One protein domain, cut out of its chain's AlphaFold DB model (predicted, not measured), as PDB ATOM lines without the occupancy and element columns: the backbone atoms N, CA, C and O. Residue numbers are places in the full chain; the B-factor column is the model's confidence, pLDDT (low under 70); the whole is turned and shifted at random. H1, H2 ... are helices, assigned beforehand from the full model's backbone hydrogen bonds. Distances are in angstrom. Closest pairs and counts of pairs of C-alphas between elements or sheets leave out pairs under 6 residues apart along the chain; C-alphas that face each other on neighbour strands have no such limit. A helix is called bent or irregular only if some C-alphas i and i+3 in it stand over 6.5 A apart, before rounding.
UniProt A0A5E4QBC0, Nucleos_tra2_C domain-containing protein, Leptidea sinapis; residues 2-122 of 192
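AT A GLANCE: This is residues 2 to 122 of the 192 residues of the protein "Nucleos_tra2_C domain-containing protein" of Leptidea sinapis (UniProt A0A5E4QBC0). Three helices, H3, H6 and H8, lie lengthwise in a triangle as the core, with H2 crossing H3 on one side and the short H4 packed on H3 and H6. The first part of H8 runs past this core towards H7 at one end of the long axis, H1 turns a corner at the start of H2, and a tail without a named helix follows H8 at the other end. The 121 printed residues include eight named helices, H1 to H8 in order, and no named strand; the class is all helix. The whole is compact, with a radius of gyration of the C-alphas of 14.0 A and spans of 45 by 31 by 23 A.

HOW THE PARTS SIT: H1, residues 2 to 9, and H2, residues 11 to 27, touch only at the corner, and only just, with 3 pairs of C-alphas within 8 A, the closest those of Leu 6 and Leu 12 at 5.6 A. The hub, H3, residues 31 to 39, touches H2 at a steep tilt of 61 degrees, opposite ways; their closest C-alphas, Gly 20 and Val 35, are 4.4 A apart. H4, residues 45 to 51, touches H3, closest at C-alphas 39 and 48, 5.6 A. H5, residues 53 to 58, is irregular, with C-alphas 54 and 57 7.2 A apart, and meets H4 only through their link. H6, residues 61 to 73, touches H3 at a shallow tilt of 8 degrees, the same way, closest at C-alphas 37 and 70, 5.4 A. H7, residues 77 to 85, touches no helix but is near H8, residues 90 to 111; C-alphas 84 and 90 are their closest, 6.0 A. H8 has a kink of 35 degrees near residue 102 and with residues 100 to 109 alone touches H6 at a shallow tilt of 25 degrees, opposite ways, closest at C-alphas 70 and 104, 5.0 A. Every O i to N i+4 pair is within hydrogen-bond range in H1, H2, H3, H6 and H7; in H8 16 of 18 are, in H4 1 of 3, with 2 of 4 O i to N i+3 pairs, and in H5 0 of 2, with 1 of 3.

IN THESE COORDINATES: H1 begins at C-alpha 2 (140.073, 189.594, 296.972). From first to last C-alpha H2 measures 24.1 A, H6 18.0 A and H8 30.9 A. H8 ends at C-alpha 111 (163.930, 173.510, 276.712).

THE WHOLE: The C-alphas farthest apart, those of Gly 87 and Arg 117, are 45.8 A apart. The printed part has no cut, and the seven links between helices are tight. Its mean pLDDT is 84.9, and residues 119 to 122 are under 70.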
ATOM      1  N   LEU A   2     139.715 190.500 295.862       76.31
ATOM      2  CA  LEU A   2     140.073 189.594 296.972       76.31
ATOM      3  C   LEU A   2     141.581 189.287 297.037       76.31
ATOM      4  O   LEU A   2     142.195 189.415 298.089       76.31
ATOM      5  N   VAL A   3     142.180 188.978 295.887       76.19
ATOM      6  CA  VAL A   3     143.624 188.747 295.729       76.19
ATOM      7  C   VAL A   3     144.463 189.933 296.229       76.19
ATOM      8  O   VAL A   3     145.389 189.734 297.005       76.19
ATOM      9  N   GLU A   4     144.094 191.159 295.856       76.25
ATOM     10  CA  GLU A   4     144.790 192.399 296.250       76.25
ATOM     11  C   GLU A   4     144.668 192.685 297.754       76.25
ATOM     12  O   GLU A   4     145.624 193.104 298.399       76.25
ATOM     13  N   VAL A   5     143.519 192.373 298.367       81.44
ATOM     14  CA  VAL A   5     143.350 192.472 299.828       81.44
ATOM     15  C   VAL A   5     144.219 191.442 300.557       81.44
ATOM     16  O   VAL A   5     144.866 191.769 301.554       81.44
ATOM     17  N   LEU A   6     144.277 190.203 300.057       76.75
ATOM     18  CA  LEU A   6     145.148 189.156 300.608       76.75
ATOM     19  C   LEU A   6     146.637 189.482 300.413       76.75
ATOM     20  O   LEU A   6     147.466 189.100 301.244       76.75
ATOM     21  N   PHE A   7     146.970 190.185 299.329       74.69
ATOM     22  CA  PHE A   7     148.307 190.698 299.064       74.69
ATOM     23  C   PHE A   7     148.678 191.820 300.041       74.69
ATOM     24  O   PHE A   7     149.745 191.758 300.645       74.69
ATOM     25  N   PHE A   8     147.775 192.776 300.288       75.06
ATOM     26  CA  PHE A   8     147.952 193.841 301.284       75.06
ATOM     27  C   PHE A   8     148.165 193.293 302.704       75.06
ATOM     28  O   PHE A   8     149.047 193.757 303.429       75.06
ATOM     29  N   TRP A   9     147.400 192.266 303.098       77.94
ATOM     30  CA  TRP A   9     147.566 191.607 304.401       77.94
ATOM     31  C   TRP A   9     148.890 190.820 304.497       77.94
ATOM     32  O   TRP A   9     149.362 190.513 305.589       77.94
ATOM     33  N   GLY A  10     149.510 190.480 303.365       75.06
ATOM     34  CA  GLY A  10     150.722 189.660 303.296       75.06
ATOM     35  C   GLY A  10     150.483 188.155 303.458       75.06
ATOM     36  O   GLY A  10     151.428 187.369 303.406       75.06
ATOM     37  N   ALA A  11     149.225 187.722 303.593       79.94
ATOM     38  CA  ALA A  11     148.872 186.306 303.696       79.94
ATOM     39  C   ALA A  11     149.243 185.539 302.417       79.94
ATOM     40  O   ALA A  11     149.813 184.449 302.485       79.94
ATOM     41  N   LEU A  12     148.981 186.137 301.246       77.81
ATOM     42  CA  LEU A  12     149.310 185.527 299.957       77.81
ATOM     43  C   LEU A  12     150.825 185.412 299.752       77.81
ATOM     44  O   LEU A  12     151.311 184.384 299.297       77.81
ATOM     45  N   GLN A  13     151.580 186.443 300.137       75.06
ATOM     46  CA  GLN A  13     153.043 186.455 300.031       75.06
ATOM     47  C   GLN A  13     153.659 185.381 300.929       75.06
ATOM     48  O   GLN A  13     154.489 184.599 300.472       75.06
ATOM     49  N   TRP A  14     153.201 185.287 302.180       81.44
ATOM     50  CA  TRP A  14     153.638 184.247 303.109       81.44
ATOM     51  C   TRP A  14     153.368 182.839 302.560       81.44
ATOM     52  O   TRP A  14     154.249 181.975 302.594       81.44
ATOM     53  N   PHE A  15     152.180 182.623 301.988       82.50
ATOM     54  CA  PHE A  15     151.799 181.349 301.385       82.50
ATOM     55  C   PHE A  15     152.652 181.007 300.152       82.50
ATOM     56  O   PHE A  15     153.220 179.915 300.075       82.50
ATOM     57  N   CYS A  16     152.824 181.958 299.229       81.88
ATOM     58  CA  CYS A  16     153.652 181.795 298.035       81.88
ATOM     59  C   CYS A  16     155.127 181.553 298.376       81.88
ATOM     60  O   CYS A  16     155.778 180.747 297.718       81.88
ATOM     61  N   LEU A  17     155.662 182.190 299.423       79.75
ATOM     62  CA  LEU A  17     157.032 181.958 299.885       79.75
ATOM     63  C   LEU A  17     157.208 180.549 300.460       79.75
ATOM     64  O   LEU A  17     158.204 179.888 300.165       79.75
ATOM     65  N   LYS A  18     156.242 180.055 301.247       85.50
ATOM     66  CA  LYS A  18     156.278 178.691 301.800       85.50
ATOM     67  C   LYS A  18     156.206 177.628 300.709       85.50
ATOM     68  O   LYS A  18     157.045 176.728 300.684       85.50
ATOM     69  N   LEU A  19     155.248 177.752 299.795       85.69
ATOM     70  CA  LEU A  19     155.119 176.835 298.665       85.69
ATOM     71  C   LEU A  19     156.289 176.966 297.683       85.69
ATOM     72  O   LEU A  19     156.795 175.956 297.206       85.69
ATOM     73  N   GLY A  20     156.778 178.180 297.434       84.69
ATOM     74  CA  GLY A  20     157.953 178.419 296.597       84.69
ATOM     75  C   GLY A  20     159.213 177.782 297.181       84.69
ATOM     76  O   GLY A  20     160.019 177.228 296.440       84.69
ATOM     77  N   HIS A  21     159.365 177.782 298.509       84.44
ATOM     78  CA  HIS A  21     160.456 177.083 299.186       84.44
ATOM     79  C   HIS A  21     160.343 175.559 299.061       84.44
ATOM     80  O   HIS A  21     161.348 174.886 298.824       84.44
ATOM     81  N   LEU A  22     159.127 175.016 299.186       88.25
ATOM     82  CA  LEU A  22     158.863 173.594 298.971       88.25
ATOM     83  C   LEU A  22     159.211 173.189 297.533       88.25
ATOM     84  O   LEU A  22     159.976 172.250 297.328       88.25
ATOM     85  N   LEU A  23     158.706 173.946 296.554       85.75
ATOM     86  CA  LEU A  23     158.939 173.697 295.136       85.75
ATOM     87  C   LEU A  23     160.431 173.773 294.813       85.75
ATOM     88  O   LEU A  23     160.978 172.822 294.274       85.75
ATOM     89  N   ARG A  24     161.116 174.822 295.278       85.50
ATOM     90  CA  ARG A  24     162.573 174.969 295.169       85.50
ATOM     91  C   ARG A  24     163.338 173.772 295.724       85.50
ATOM     92  O   ARG A  24     164.336 173.364 295.138       85.50
ATOM     93  N   THR A  25     162.920 173.248 296.872       85.38
ATOM     94  CA  THR A  25     163.586 172.095 297.493       85.38
ATOM     95  C   THR A  25     163.416 170.844 296.631       85.38
ATOM     96  O   THR A  25     164.341 170.043 296.539       85.38
ATOM     97  N   ALA A  26     162.275 170.707 295.951       85.94
ATOM     98  CA  ALA A  26     162.007 169.602 295.039       85.94
ATOM     99  C   ALA A  26     162.724 169.740 293.680       85.94
ATOM    100  O   ALA A  26     163.236 168.752 293.164       85.94
ATOM    101  N   THR A  27     162.775 170.941 293.094       83.50
ATOM    102  CA  THR A  27     163.284 171.173 291.726       83.50
ATOM    103  C   THR A  27     164.715 171.712 291.663       83.50
ATOM    104  O   THR A  27     165.303 171.749 290.587       83.50
ATOM    105  N   GLY A  28     165.300 172.154 292.781       83.00
ATOM    106  CA  GLY A  28     166.649 172.737 292.827       83.00
ATOM    107  C   GLY A  28     166.768 174.134 292.200       83.00
ATOM    108  O   GLY A  28     167.878 174.641 292.027       83.00
ATOM    109  N   THR A  29     165.638 174.758 291.873       85.81
ATOM    110  CA  THR A  29     165.526 176.055 291.193       85.81
ATOM    111  C   THR A  29     165.836 177.253 292.095       85.81
ATOM    112  O   THR A  29     166.016 177.145 293.315       85.81
ATOM    113  N   THR A  30     165.930 178.443 291.508       84.75
ATOM    114  CA  THR A  30     166.164 179.689 292.243       84.75
ATOM    115  C   THR A  30     164.901 180.170 292.953       84.75
ATOM    116  O   THR A  30     163.785 179.707 292.700       84.75
ATOM    117  N   VAL A  31     165.070 181.062 293.935       81.38
ATOM    118  CA  VAL A  31     163.938 181.523 294.756       81.38
ATOM    119  C   VAL A  31     162.966 182.337 293.907       81.38
ATOM    120  O   VAL A  31     161.762 182.139 294.025       81.38
ATOM    121  N   CYS A  32     163.478 183.194 293.017       82.62
ATOM    122  CA  CYS A  32     162.639 184.021 292.154       82.62
ATOM    123  C   CYS A  32     161.759 183.172 291.233       82.62
ATOM    124  O   CYS A  32     160.544 183.341 291.244       82.62
ATOM    125  N   GLU A  33     162.332 182.218 290.497       88.00
ATOM    126  CA  GLU A  33     161.547 181.412 289.552       88.00
ATOM    127  C   GLU A  33     160.529 180.500 290.259       88.00
ATOM    128  O   GLU A  33     159.400 180.353 289.794       88.00
ATOM    129  N   SER A  34     160.874 179.974 291.440       89.12
ATOM    130  CA  SER A  34     159.974 179.111 292.219       89.12
ATOM    131  C   SER A  34     158.815 179.896 292.842       89.12
ATOM    132  O   SER A  34     157.677 179.432 292.840       89.12
ATOM    133  N   VAL A  35     159.082 181.101 293.363       87.12
ATOM    134  CA  VAL A  35     158.048 181.975 293.942       87.12
ATOM    135  C   VAL A  35     157.111 182.502 292.858       87.12
ATOM    136  O   VAL A  35     155.911 182.576 293.094       87.12
ATOM    137  N   ILE A  36     157.623 182.812 291.664       88.81
ATOM    138  CA  ILE A  36     156.795 183.221 290.522       88.81
ATOM    139  C   ILE A  36     155.919 182.074 290.040       88.81
ATOM    140  O   ILE A  36     154.724 182.279 289.861       88.81
ATOM    141  N   ALA A  37     156.482 180.876 289.859       90.06
ATOM    142  CA  ALA A  37     155.722 179.720 289.394       90.06
ATOM    143  C   ALA A  37     154.559 179.387 290.340       90.06
ATOM    144  O   ALA A  37     153.457 179.097 289.888       90.06
ATOM    145  N   VAL A  38     154.781 179.499 291.652       88.81
ATOM    146  CA  VAL A  38     153.725 179.349 292.662       88.81
ATOM    147  C   VAL A  38     152.776 180.546 292.674       88.81
ATOM    148  O   VAL A  38     151.566 180.368 292.780       88.81
ATOM    149  N   GLY A  39     153.295 181.768 292.550       87.69
ATOM    150  CA  GLY A  39     152.484 182.982 292.477       87.69
ATOM    151  C   GLY A  39     151.486 182.923 291.322       87.69
ATOM    152  O   GLY A  39     150.318 183.243 291.515       87.69
ATOM    153  N   ASN A  40     151.921 182.408 290.174       89.75
ATOM    154  CA  ASN A  40     151.132 182.180 288.965       89.75
ATOM    155  C   ASN A  40     149.966 181.187 289.137       89.75
ATOM    156  O   ASN A  40     149.070 181.170 288.299       89.75
ATOM    157  N   ILE A  41     149.927 180.386 290.211       88.19
ATOM    158  CA  ILE A  41     148.772 179.522 290.534       88.19
ATOM    159  C   ILE A  41     147.547 180.370 290.916       88.19
ATOM    160  O   ILE A  41     146.411 179.980 290.653       88.19
ATOM    161  N   PHE A  42     147.772 181.520 291.557       82.44
ATOM    162  CA  PHE A  42     146.710 182.372 292.107       82.44
ATOM    163  C   PHE A  42     146.609 183.721 291.397       82.44
ATOM    164  O   PHE A  42     145.511 184.244 291.203       82.44
ATOM    165  N   LEU A  43     147.756 184.279 291.019       84.00
ATOM    166  CA  LEU A  43     147.909 185.569 290.360       84.00
ATOM    167  C   LEU A  43     147.948 185.389 288.847       84.00
ATOM    168  O   LEU A  43     148.458 184.390 288.346       84.00
ATOM    169  N   GLY A  44     147.436 186.374 288.108       82.06
ATOM    170  CA  GLY A  44     147.655 186.405 286.661       82.06
ATOM    171  C   GLY A  44     149.116 186.689 286.306       82.06
ATOM    172  O   GLY A  44     149.854 187.247 287.117       82.06
ATOM    173  N   MET A  45     149.518 186.385 285.067       84.25
ATOM    174  CA  MET A  45     150.878 186.643 284.562       84.25
ATOM    175  C   MET A  45     151.346 188.088 284.806       84.25
ATOM    176  O   MET A  45     152.493 188.321 285.167       84.25
ATOM    177  N   SER A  46     150.472 189.078 284.622       79.25
ATOM    178  CA  SER A  46     150.812 190.488 284.851       79.25
ATOM    179  C   SER A  46     151.000 190.831 286.334       79.25
ATOM    180  O   SER A  46     151.821 191.683 286.668       79.25
ATOM    181  N   GLU A  47     150.257 190.172 287.222       77.31
ATOM    182  CA  GLU A  47     150.262 190.418 288.669       77.31
ATOM    183  C   GLU A  47     151.420 189.688 289.358       77.31
ATOM    184  O   GLU A  47     152.074 190.237 290.241       77.31
ATOM    185  N   SER A  48     151.730 188.464 288.931       80.56
ATOM    186  CA  SER A  48     152.827 187.667 289.484       80.56
ATOM    187  C   SER A  48     154.201 188.268 289.181       80.56
ATOM    188  O   SER A  48     155.103 188.180 290.011       80.56
ATOM    189  N   ILE A  49     154.362 188.957 288.045       80.88
ATOM    190  CA  ILE A  49     155.594 189.685 287.708       80.88
ATOM    191  C   ILE A  49     155.863 190.810 288.722       80.88
ATOM    192  O   ILE A  49     157.023 191.129 288.994       80.88
ATOM    193  N   LEU A  50     154.826 191.384 289.345       76.12
ATOM    194  CA  LEU A  50     155.000 192.422 290.366       76.12
ATOM    195  C   LEU A  50     155.724 191.898 291.612       76.12
ATOM    196  O   LEU A  50     156.498 192.650 292.204       76.12
ATOM    197  N   LEU A  51     155.553 190.615 291.964       73.56
ATOM    198  CA  LEU A  51     156.241 189.982 293.100       73.56
ATOM    199  C   LEU A  51     157.765 190.003 292.956       73.56
ATOM    200  O   LEU A  51     158.486 190.041 293.950       73.56
ATOM    201  N   VAL A  52     158.257 189.966 291.720       76.44
ATOM    202  CA  VAL A  52     159.689 189.869 291.407       76.44
ATOM    203  C   VAL A  52     160.205 191.051 290.607       76.44
ATOM    204  O   VAL A  52     161.334 191.023 290.121       76.44
ATOM    205  N   LYS A  53     159.404 192.114 290.494       76.88
ATOM    206  CA  LYS A  53     159.742 193.331 289.758       76.88
ATOM    207  C   LYS A  53     161.160 193.859 290.034       76.88
ATOM    208  O   LYS A  53     161.841 194.167 289.056       76.88
ATOM    209  N   PRO A  54     161.655 193.940 291.291       75.88
ATOM    210  CA  PRO A  54     163.016 194.424 291.542       75.88
ATOM    211  C   PRO A  54     164.117 193.461 291.067       75.88
ATOM    212  O   PRO A  54     165.258 193.883 290.908       75.88
ATOM    213  N   TYR A  55     163.792 192.190 290.819       77.44
ATOM    214  CA  TYR A  55     164.742 191.155 290.409       77.44
ATOM    215  C   TYR A  55     164.726 190.867 288.908       77.44
ATOM    216  O   TYR A  55     165.646 190.215 288.431       77.44
ATOM    217  N   LEU A  56     163.739 191.366 288.151       81.69
ATOM    218  CA  LEU A  56     163.604 191.109 286.707       81.69
ATOM    219  C   LEU A  56     164.875 191.432 285.911       81.69
ATOM    220  O   LEU A  56     165.243 190.675 285.020       81.69
ATOM    221  N   SER A  57     165.558 192.530 286.239       81.69
ATOM    222  CA  SER A  57     166.802 192.942 285.571       81.69
ATOM    223  C   SER A  57     168.008 192.061 285.911       81.69
ATOM    224  O   SER A  57     169.031 192.140 285.237       81.69
ATOM    225  N   LEU A  58     167.894 191.235 286.952       83.00
ATOM    226  CA  LEU A  58     168.942 190.348 287.456       83.00
ATOM    227  C   LEU A  58     168.732 188.888 287.029       83.00
ATOM    228  O   LEU A  58     169.608 188.061 287.291       83.00
ATOM    229  N   LEU A  59     167.592 188.569 286.403       86.12
ATOM    230  CA  LEU A  59     167.265 187.209 285.982       86.12
ATOM    231  C   LEU A  59     168.141 186.761 284.814       86.12
ATOM    232  O   LEU A  59     168.423 187.515 283.876       86.12
ATOM    233  N   THR A  60     168.537 185.492 284.838       90.88
ATOM    234  CA  THR A  60     169.162 184.865 283.673       90.88
ATOM    235  C   THR A  60     168.115 184.606 282.578       90.88
ATOM    236  O   THR A  60     166.911 184.599 282.840       90.88
ATOM    237  N   PRO A  61     168.538 184.346 281.328       90.81
ATOM    238  CA  PRO A  61     167.606 183.994 280.260       90.81
ATOM    239  C   PRO A  61     166.760 182.746 280.564       90.81
ATOM    240  O   PRO A  61     165.587 182.716 280.206       90.81
ATOM    241  N   SER A  62     167.330 181.744 281.247       91.81
ATOM    242  CA  SER A  62     166.598 180.531 281.641       91.81
ATOM    243  C   SER A  62     165.586 180.827 282.748       91.81
ATOM    244  O   SER A  62     164.441 180.390 282.660       91.81
ATOM    245  N   GLU A  63     165.948 181.634 283.749       90.19
ATOM    246  CA  GLU A  63     164.996 182.071 284.778       90.19
ATOM    247  C   GLU A  63     163.843 182.872 284.169       90.19
ATOM    248  O   GLU A  63     162.681 182.586 284.446       90.19
ATOM    249  N   LEU A  64     164.140 183.830 283.282       90.44
ATOM    250  CA  LEU A  64     163.118 184.599 282.573       90.44
ATOM    251  C   LEU A  64     162.208 183.689 281.733       90.44
ATOM    252  O   LEU A  64     160.996 183.905 281.677       90.44
ATOM    253  N   HIS A  65     162.764 182.644 281.121       93.19
ATOM    254  CA  HIS A  65     161.974 181.662 280.389       93.19
ATOM    255  C   HIS A  65     161.018 180.890 281.308       93.19
ATOM    256  O   HIS A  65     159.876 180.645 280.923       93.19
ATOM    257  N   VAL A  66     161.423 180.553 282.536       92.56
ATOM    258  CA  VAL A  66     160.528 179.964 283.553       92.56
ATOM    259  C   VAL A  66     159.439 180.952 283.972       92.56
ATOM    260  O   VAL A  66     158.275 180.557 284.061       92.56
ATOM    261  N   VAL A  67     159.767 182.233 284.176       90.75
ATOM    262  CA  VAL A  67     158.779 183.280 284.507       90.75
ATOM    263  C   VAL A  67     157.673 183.344 283.459       90.75
ATOM    264  O   VAL A  67     156.493 183.291 283.798       90.75
ATOM    265  N   LEU A  68     158.056 183.407 282.185       91.56
ATOM    266  CA  LEU A  68     157.107 183.493 281.080       91.56
ATOM    267  C   LEU A  68     156.335 182.182 280.901       91.56
ATOM    268  O   LEU A  68     155.108 182.197 280.871       91.56
ATOM    269  N   SER A  69     157.036 181.047 280.840       92.38
ATOM    270  CA  SER A  69     156.414 179.736 280.613       92.38
ATOM    271  C   SER A  69     155.435 179.370 281.723       92.38
ATOM    272  O   SER A  69     154.342 178.896 281.438       92.38
ATOM    273  N   SER A  70     155.782 179.642 282.985       91.62
ATOM    274  CA  SER A  70     154.864 179.418 284.109       91.62
ATOM    275  C   SER A  70     153.641 180.328 284.055       91.62
ATOM    276  O   SER A  70     152.554 179.861 284.366       91.62
ATOM    277  N   GLY A  71     153.785 181.578 283.605       89.81
ATOM    278  CA  GLY A  71     152.652 182.488 283.440       89.81
ATOM    279  C   GLY A  71     151.689 182.070 282.326       89.81
ATOM    280  O   GLY A  71     150.497 182.335 282.434       89.81
ATOM    281  N   PHE A  72     152.184 181.428 281.264       90.38
ATOM    282  CA  PHE A  72     151.342 180.887 280.186       90.38
ATOM    283  C   PHE A  72     150.737 179.519 280.525       90.38
ATOM    284  O   PHE A  72     149.695 179.164 279.985       90.38
ATOM    285  N   ALA A  73     151.389 178.742 281.390       91.19
ATOM    286  CA  ALA A  73     150.943 177.403 281.769       91.19
ATOM    287  C   ALA A  73     149.832 177.395 282.832       91.19
ATOM    288  O   ALA A  73     149.191 176.361 283.046       91.19
ATOM    289  N   THR A  74     149.624 178.508 283.535       88.69
ATOM    290  CA  THR A  74     148.618 178.633 284.593       88.69
ATOM    291  C   THR A  74     147.507 179.604 284.205       88.69
ATOM    292  O   THR A  74     147.603 180.375 283.251       88.69
ATOM    293  N   VAL A  75     146.423 179.566 284.977       85.56
ATOM    294  CA  VAL A  75     145.281 180.469 284.835       85.56
ATOM    295  C   VAL A  75     145.165 181.310 286.103       85.56
ATOM    296  O   VAL A  75     145.292 180.789 287.208       85.56
ATOM    297  N   SER A  76     144.894 182.609 285.949       84.62
ATOM    298  CA  SER A  76     144.659 183.509 287.087       84.62
ATOM    299  C   SER A  76     143.453 183.054 287.913       84.62
ATOM    300  O   SER A  76     142.437 182.630 287.355       84.62
ATOM    301  N   GLY A  77     143.503 183.241 289.235       83.62
ATOM    302  CA  GLY A  77     142.382 182.928 290.124       83.62
ATOM    303  C   GLY A  77     141.086 183.671 289.769       83.62
ATOM    304  O   GLY A  77     139.995 183.157 290.012       83.62
ATOM    305  N   THR A  78     141.179 184.847 289.136       80.06
ATOM    306  CA  THR A  78     140.003 185.598 288.659       80.06
ATOM    307  C   THR A  78     139.272 184.872 287.527       80.06
ATOM    308  O   THR A  78     138.045 184.806 287.532       80.06
ATOM    309  N   ILE A  79     140.017 184.277 286.596       84.06
ATOM    310  CA  ILE A  79     139.477 183.517 285.463       84.06
ATOM    311  C   ILE A  79     139.022 182.127 285.928       84.06
ATOM    312  O   ILE A  79     137.982 181.642 285.493       84.06
ATOM    313  N   LEU A  80     139.743 181.517 286.875       86.50
ATOM    314  CA  LEU A  80     139.348 180.256 287.508       86.50
ATOM    315  C   LEU A  80     137.937 180.348 288.113       86.50
ATOM    316  O   LEU A  80     137.103 179.476 287.881       86.50
ATOM    317  N   ALA A  81     137.645 181.439 288.831       85.12
ATOM    318  CA  ALA A  81     136.317 181.694 289.385       85.12
ATOM    319  C   ALA A  81     135.241 181.847 288.294       85.12
ATOM    320  O   ALA A  81     134.122 181.364 288.466       85.12
ATOM    321  N   ALA A  82     135.581 182.467 287.159       86.19
ATOM    322  CA  ALA A  82     134.672 182.577 286.019       86.19
ATOM    323  C   ALA A  82     134.363 181.203 285.396       86.19
ATOM    324  O   ALA A  82     133.198 180.908 285.141       86.19
ATOM    325  N   TYR A  83     135.364 180.330 285.223       88.44
ATOM    326  CA  TYR A  83     135.149 178.974 284.702       88.44
ATOM    327  C   TYR A  83     134.282 178.111 285.621       88.44
ATOM    328  O   TYR A  83     133.414 177.390 285.133       88.44
ATOM    329  N   ILE A  84     134.453 178.228 286.941       90.62
ATOM    330  CA  ILE A  84     133.553 177.584 287.910       90.62
ATOM    331  C   ILE A  84     132.122 178.108 287.728       90.62
ATOM    332  O   ILE A  84     131.174 177.324 287.722       90.62
ATOM    333  N   GLY A  85     131.958 179.416 287.508       89.19
ATOM    334  CA  GLY A  85     130.665 180.028 287.191       89.19
ATOM    335  C   GLY A  85     130.021 179.500 285.903       89.19
ATOM    336  O   GLY A  85     128.797 179.463 285.810       89.19
ATOM    337  N   PHE A  86     130.820 179.040 284.937       90.25
ATOM    338  CA  PHE A  86     130.345 178.390 283.710       90.25
ATOM    339  C   PHE A  86     130.065 176.885 283.865       90.25
ATOM    340  O   PHE A  86     129.643 176.249 282.903       90.25
ATOM    341  N   GLY A  87     130.259 176.312 285.059       91.50
ATOM    342  CA  GLY A  87     129.962 174.908 285.359       91.50
ATOM    343  C   GLY A  87     131.166 173.965 285.317       91.50
ATOM    344  O   GLY A  87     130.982 172.752 285.398       91.50
ATOM    345  N   ALA A  88     132.394 174.482 285.207       92.19
ATOM    346  CA  ALA A  88     133.592 173.655 285.309       92.19
ATOM    347  C   ALA A  88     133.814 173.158 286.747       92.19
ATOM    348  O   ALA A  88     133.607 173.889 287.718       92.19
ATOM    349  N   GLU A  89     134.276 171.914 286.888       93.75
ATOM    350  CA  GLU A  89     134.468 171.293 288.195       93.75
ATOM    351  C   GLU A  89     135.637 171.944 288.966       93.75
ATOM    352  O   GLU A  89     136.784 171.896 288.503       93.75
ATOM    353  N   PRO A  90     135.398 172.518 290.166       90.31
ATOM    354  CA  PRO A  90     136.434 173.228 290.915       90.31
ATOM    355  C   PRO A  90     137.632 172.347 291.275       90.31
ATOM    356  O   PRO A  90     138.767 172.821 291.266       90.31
ATOM    357  N   ALA A  91     137.396 171.063 291.570       92.38
ATOM    358  CA  ALA A  91     138.450 170.121 291.932       92.38
ATOM    359  C   ALA A  91     139.471 169.952 290.795       92.38
ATOM    360  O   ALA A  91     140.676 170.022 291.038       92.38
ATOM    361  N   HIS A  92     139.004 169.813 289.551       92.75
ATOM    362  CA  HIS A  92     139.873 169.696 288.379       92.75
ATOM    363  C   HIS A  92     140.633 170.989 288.086       92.75
ATOM    364  O   HIS A  92     141.823 170.949 287.795       92.75
ATOM    365  N   LEU A  93     139.984 172.145 288.226       90.50
ATOM    366  CA  LEU A  93     140.636 173.431 287.980       90.50
ATOM    367  C   LEU A  93     141.734 173.735 289.005       90.50
ATOM    368  O   LEU A  93     142.834 174.138 288.634       90.50
ATOM    369  N   VAL A  94     141.463 173.511 290.294       89.25
ATOM    370  CA  VAL A  94     142.452 173.755 291.354       89.25
ATOM    371  C   VAL A  94     143.621 172.778 291.243       89.25
ATOM    372  O   VAL A  94     144.775 173.193 291.352       89.25
ATOM    373  N   THR A  95     143.350 171.494 290.996       91.19
ATOM    374  CA  THR A  95     144.414 170.490 290.827       91.19
ATOM    375  C   THR A  95     145.265 170.767 289.590       91.19
ATOM    376  O   THR A  95     146.491 170.749 289.705       91.19
ATOM    377  N   ALA A  96     144.653 171.126 288.455       91.56
ATOM    378  CA  ALA A  96     145.374 171.523 287.247       91.56
ATOM    379  C   ALA A  96     146.294 172.726 287.505       91.56
ATOM    380  O   ALA A  96     147.485 172.649 287.214       91.56
ATOM    381  N   SER A  97     145.793 173.794 288.136       89.06
ATOM    382  CA  SER A  97     146.609 174.977 288.441       89.06
ATOM    383  C   SER A  97     147.802 174.658 289.345       89.06
ATOM    384  O   SER A  97     148.906 175.144 289.101       89.06
ATOM    385  N   VAL A  98     147.615 173.817 290.370       89.56
ATOM    386  CA  VAL A  98     148.708 173.411 291.270       89.56
ATOM    387  C   VAL A  98     149.740 172.542 290.547       89.56
ATOM    388  O   VAL A  98     150.937 172.713 290.771       89.56
ATOM    389  N   MET A  99     149.306 171.641 289.660       92.62
ATOM    390  CA  MET A  99     150.199 170.792 288.862       92.62
ATOM    391  C   MET A  99     150.953 171.572 287.775       92.62
ATOM    392  O   MET A  99     152.095 171.224 287.461       92.62
ATOM    393  N   SER A 100     150.369 172.644 287.235       91.94
ATOM    394  CA  SER A 100     151.001 173.481 286.209       91.94
ATOM    395  C   SER A 100     152.290 174.149 286.690       91.94
ATOM    396  O   SER A 100     153.223 174.280 285.905       91.94
ATOM    397  N   ALA A 101     152.397 174.533 287.967       90.06
ATOM    398  CA  ALA A 101     153.600 175.186 288.492       90.06
ATOM    399  C   ALA A 101     154.881 174.321 288.377       90.06
ATOM    400  O   ALA A 101     155.836 174.766 287.734       90.06
ATOM    401  N   PRO A 102     154.948 173.089 288.929       91.00
ATOM    402  CA  PRO A 102     156.107 172.214 288.745       91.00
ATOM    403  C   PRO A 102     156.278 171.756 287.291       91.00
ATOM    404  O   PRO A 102     157.412 171.654 286.819       91.00
ATOM    405  N   ALA A 103     155.181 171.509 286.563       92.50
ATOM    406  CA  ALA A 103     155.243 171.087 285.165       92.50
ATOM    407  C   ALA A 103     155.884 172.160 284.271       92.50
ATOM    408  O   ALA A 103     156.758 171.848 283.462       92.50
ATOM    409  N   ALA A 104     155.517 173.429 284.466       92.50
ATOM    410  CA  ALA A 104     156.070 174.550 283.717       92.50
ATOM    411  C   ALA A 104     157.563 174.751 283.985       92.50
ATOM    412  O   ALA A 104     158.319 175.010 283.051       92.50
ATOM    413  N   ILE A 105     158.004 174.596 285.239       91.75
ATOM    414  CA  ILE A 105     159.431 174.641 285.582       91.75
ATOM    415  C   ILE A 105     160.181 173.519 284.865       91.75
ATOM    416  O   ILE A 105     161.201 173.777 284.231       91.75
ATOM    417  N   CYS A 106     159.674 172.287 284.950       92.06
ATOM    418  CA  CYS A 106     160.307 171.126 284.331       92.06
ATOM    419  C   CYS A 106     160.447 171.319 282.816       92.06
ATOM    420  O   CYS A 106     161.551 171.249 282.279       92.06
ATOM    421  N   TYR A 107     159.347 171.654 282.139       93.44
ATOM    422  CA  TYR A 107     159.335 171.860 280.694       93.44
ATOM    423  C   TYR A 107     160.244 173.019 280.265       93.44
ATOM    424  O   TYR A 107     161.044 172.880 279.341       93.44
ATOM    425  N   SER A 108     160.190 174.140 280.986       93.88
ATOM    426  CA  SER A 108     161.033 175.304 280.709       93.88
ATOM    427  C   SER A 108     162.524 174.996 280.881       93.88
ATOM    428  O   SER A 108     163.325 175.358 280.022       93.88
ATOM    429  N   LYS A 109     162.919 174.259 281.929       91.31
ATOM    430  CA  LYS A 109     164.324 173.871 282.146       91.31
ATOM    431  C   LYS A 109     164.807 172.771 281.197       91.31
ATOM    432  O   LYS A 109     166.006 172.710 280.934       91.31
ATOM    433  N   LEU A 110     163.912 171.934 280.667       92.75
ATOM    434  CA  LEU A 110     164.241 170.986 279.598       92.75
ATOM    435  C   LEU A 110     164.534 171.708 278.278       92.75
ATOM    436  O   LEU A 110     165.493 171.359 277.595       92.75
ATOM    437  N   LEU A 111     163.734 172.721 277.931       93.25
ATOM    438  CA  LEU A 111     163.930 173.510 276.712       93.25
ATOM    439  C   LEU A 111     165.102 174.489 276.821       93.25
ATOM    440  O   LEU A 111     165.893 174.623 275.888       93.25
ATOM    441  N   MET A 112     165.208 175.186 277.950       92.06
ATOM    442  CA  MET A 112     166.208 176.219 278.185       92.06
ATOM    443  C   MET A 112     166.890 176.001 279.543       92.06
ATOM    444  O   MET A 112     166.526 176.643 280.535       92.06
ATOM    445  N   PRO A 113     167.890 175.102 279.611       89.19
ATOM    446  CA  PRO A 113     168.581 174.789 280.855       89.19
ATOM    447  C   PRO A 113     169.383 175.979 281.393       89.19
ATOM    448  O   PRO A 113     169.808 176.876 280.659       89.19
ATOM    449  N   GLU A 114     169.609 175.972 282.706       88.31
ATOM    450  CA  GLU A 114     170.348 177.030 283.387       88.31
ATOM    451  C   GLU A 114     171.845 176.936 283.067       88.31
ATOM    452  O   GLU A 114     172.528 176.006 283.493       88.31
ATOM    453  N   THR A 115     172.369 177.908 282.318       85.19
ATOM    454  CA  THR A 115     173.790 177.956 281.923       85.19
ATOM    455  C   THR A 115     174.585 179.042 282.641       85.19
ATOM    456  O   THR A 115     175.815 179.023 282.621       85.19
ATOM    457  N   LYS A 116     173.909 180.001 283.287       81.69
ATOM    458  CA  LYS A 116     174.534 181.146 283.959       81.69
ATOM    459  C   LYS A 116     174.381 181.031 285.472       81.69
ATOM    460  O   LYS A 116     173.442 180.435 285.988       81.69
ATOM    461  N   ARG A 117     175.316 181.634 286.212       74.31
ATOM    462  CA  ARG A 117     175.200 181.725 287.670       74.31
ATOM    463  C   ARG A 117     174.140 182.767 288.016       74.31
ATOM    464  O   ARG A 117     174.348 183.951 287.772       74.31
ATOM    465  N   SER A 118     173.033 182.313 288.592       70.81
ATOM    466  CA  SER A 118     171.962 183.199 289.047       70.81
ATOM    467  C   SER A 118     172.421 184.115 290.189       70.81
ATOM    468  O   SER A 118     173.094 183.681 291.133       70.81
ATOM    469  N   LEU A 119     172.032 185.390 290.088       66.88
ATOM    470  CA  LEU A 119     172.258 186.439 291.088       66.88
ATOM    471  C   LEU A 119     171.116 186.527 292.115       66.88
ATOM    472  O   LEU A 119     171.250 187.223 293.119       66.88
ATOM    473  N   THR A 120     170.018 185.794 291.901       61.72
ATOM    474  CA  THR A 120     168.815 185.773 292.751       61.72
ATOM    475  C   THR A 120     168.793 184.575 293.712       61.72
ATOM    476  O   THR A 120     167.740 184.058 294.101       61.72
ATOM    477  N   ARG A 121     169.979 184.113 294.140       58.94
ATOM    478  CA  ARG A 121     170.106 183.204 295.290       58.94
ATOM    479  C   ARG A 121     169.809 183.969 296.589       58.94
ATOM    480  O   ARG A 121     170.064 185.162 296.674       58.94
ATOM    481  N   VAL A 122     169.256 183.233 297.558       55.19
ATOM    482  CA  VAL A 122     168.659 183.610 298.865       55.19
ATOM    483  C   VAL A 122     169.210 184.875 299.554       55.19
ATOM    484  O   VAL A 122     168.444 185.560 300.219       55.19
TER     485      VAL A 122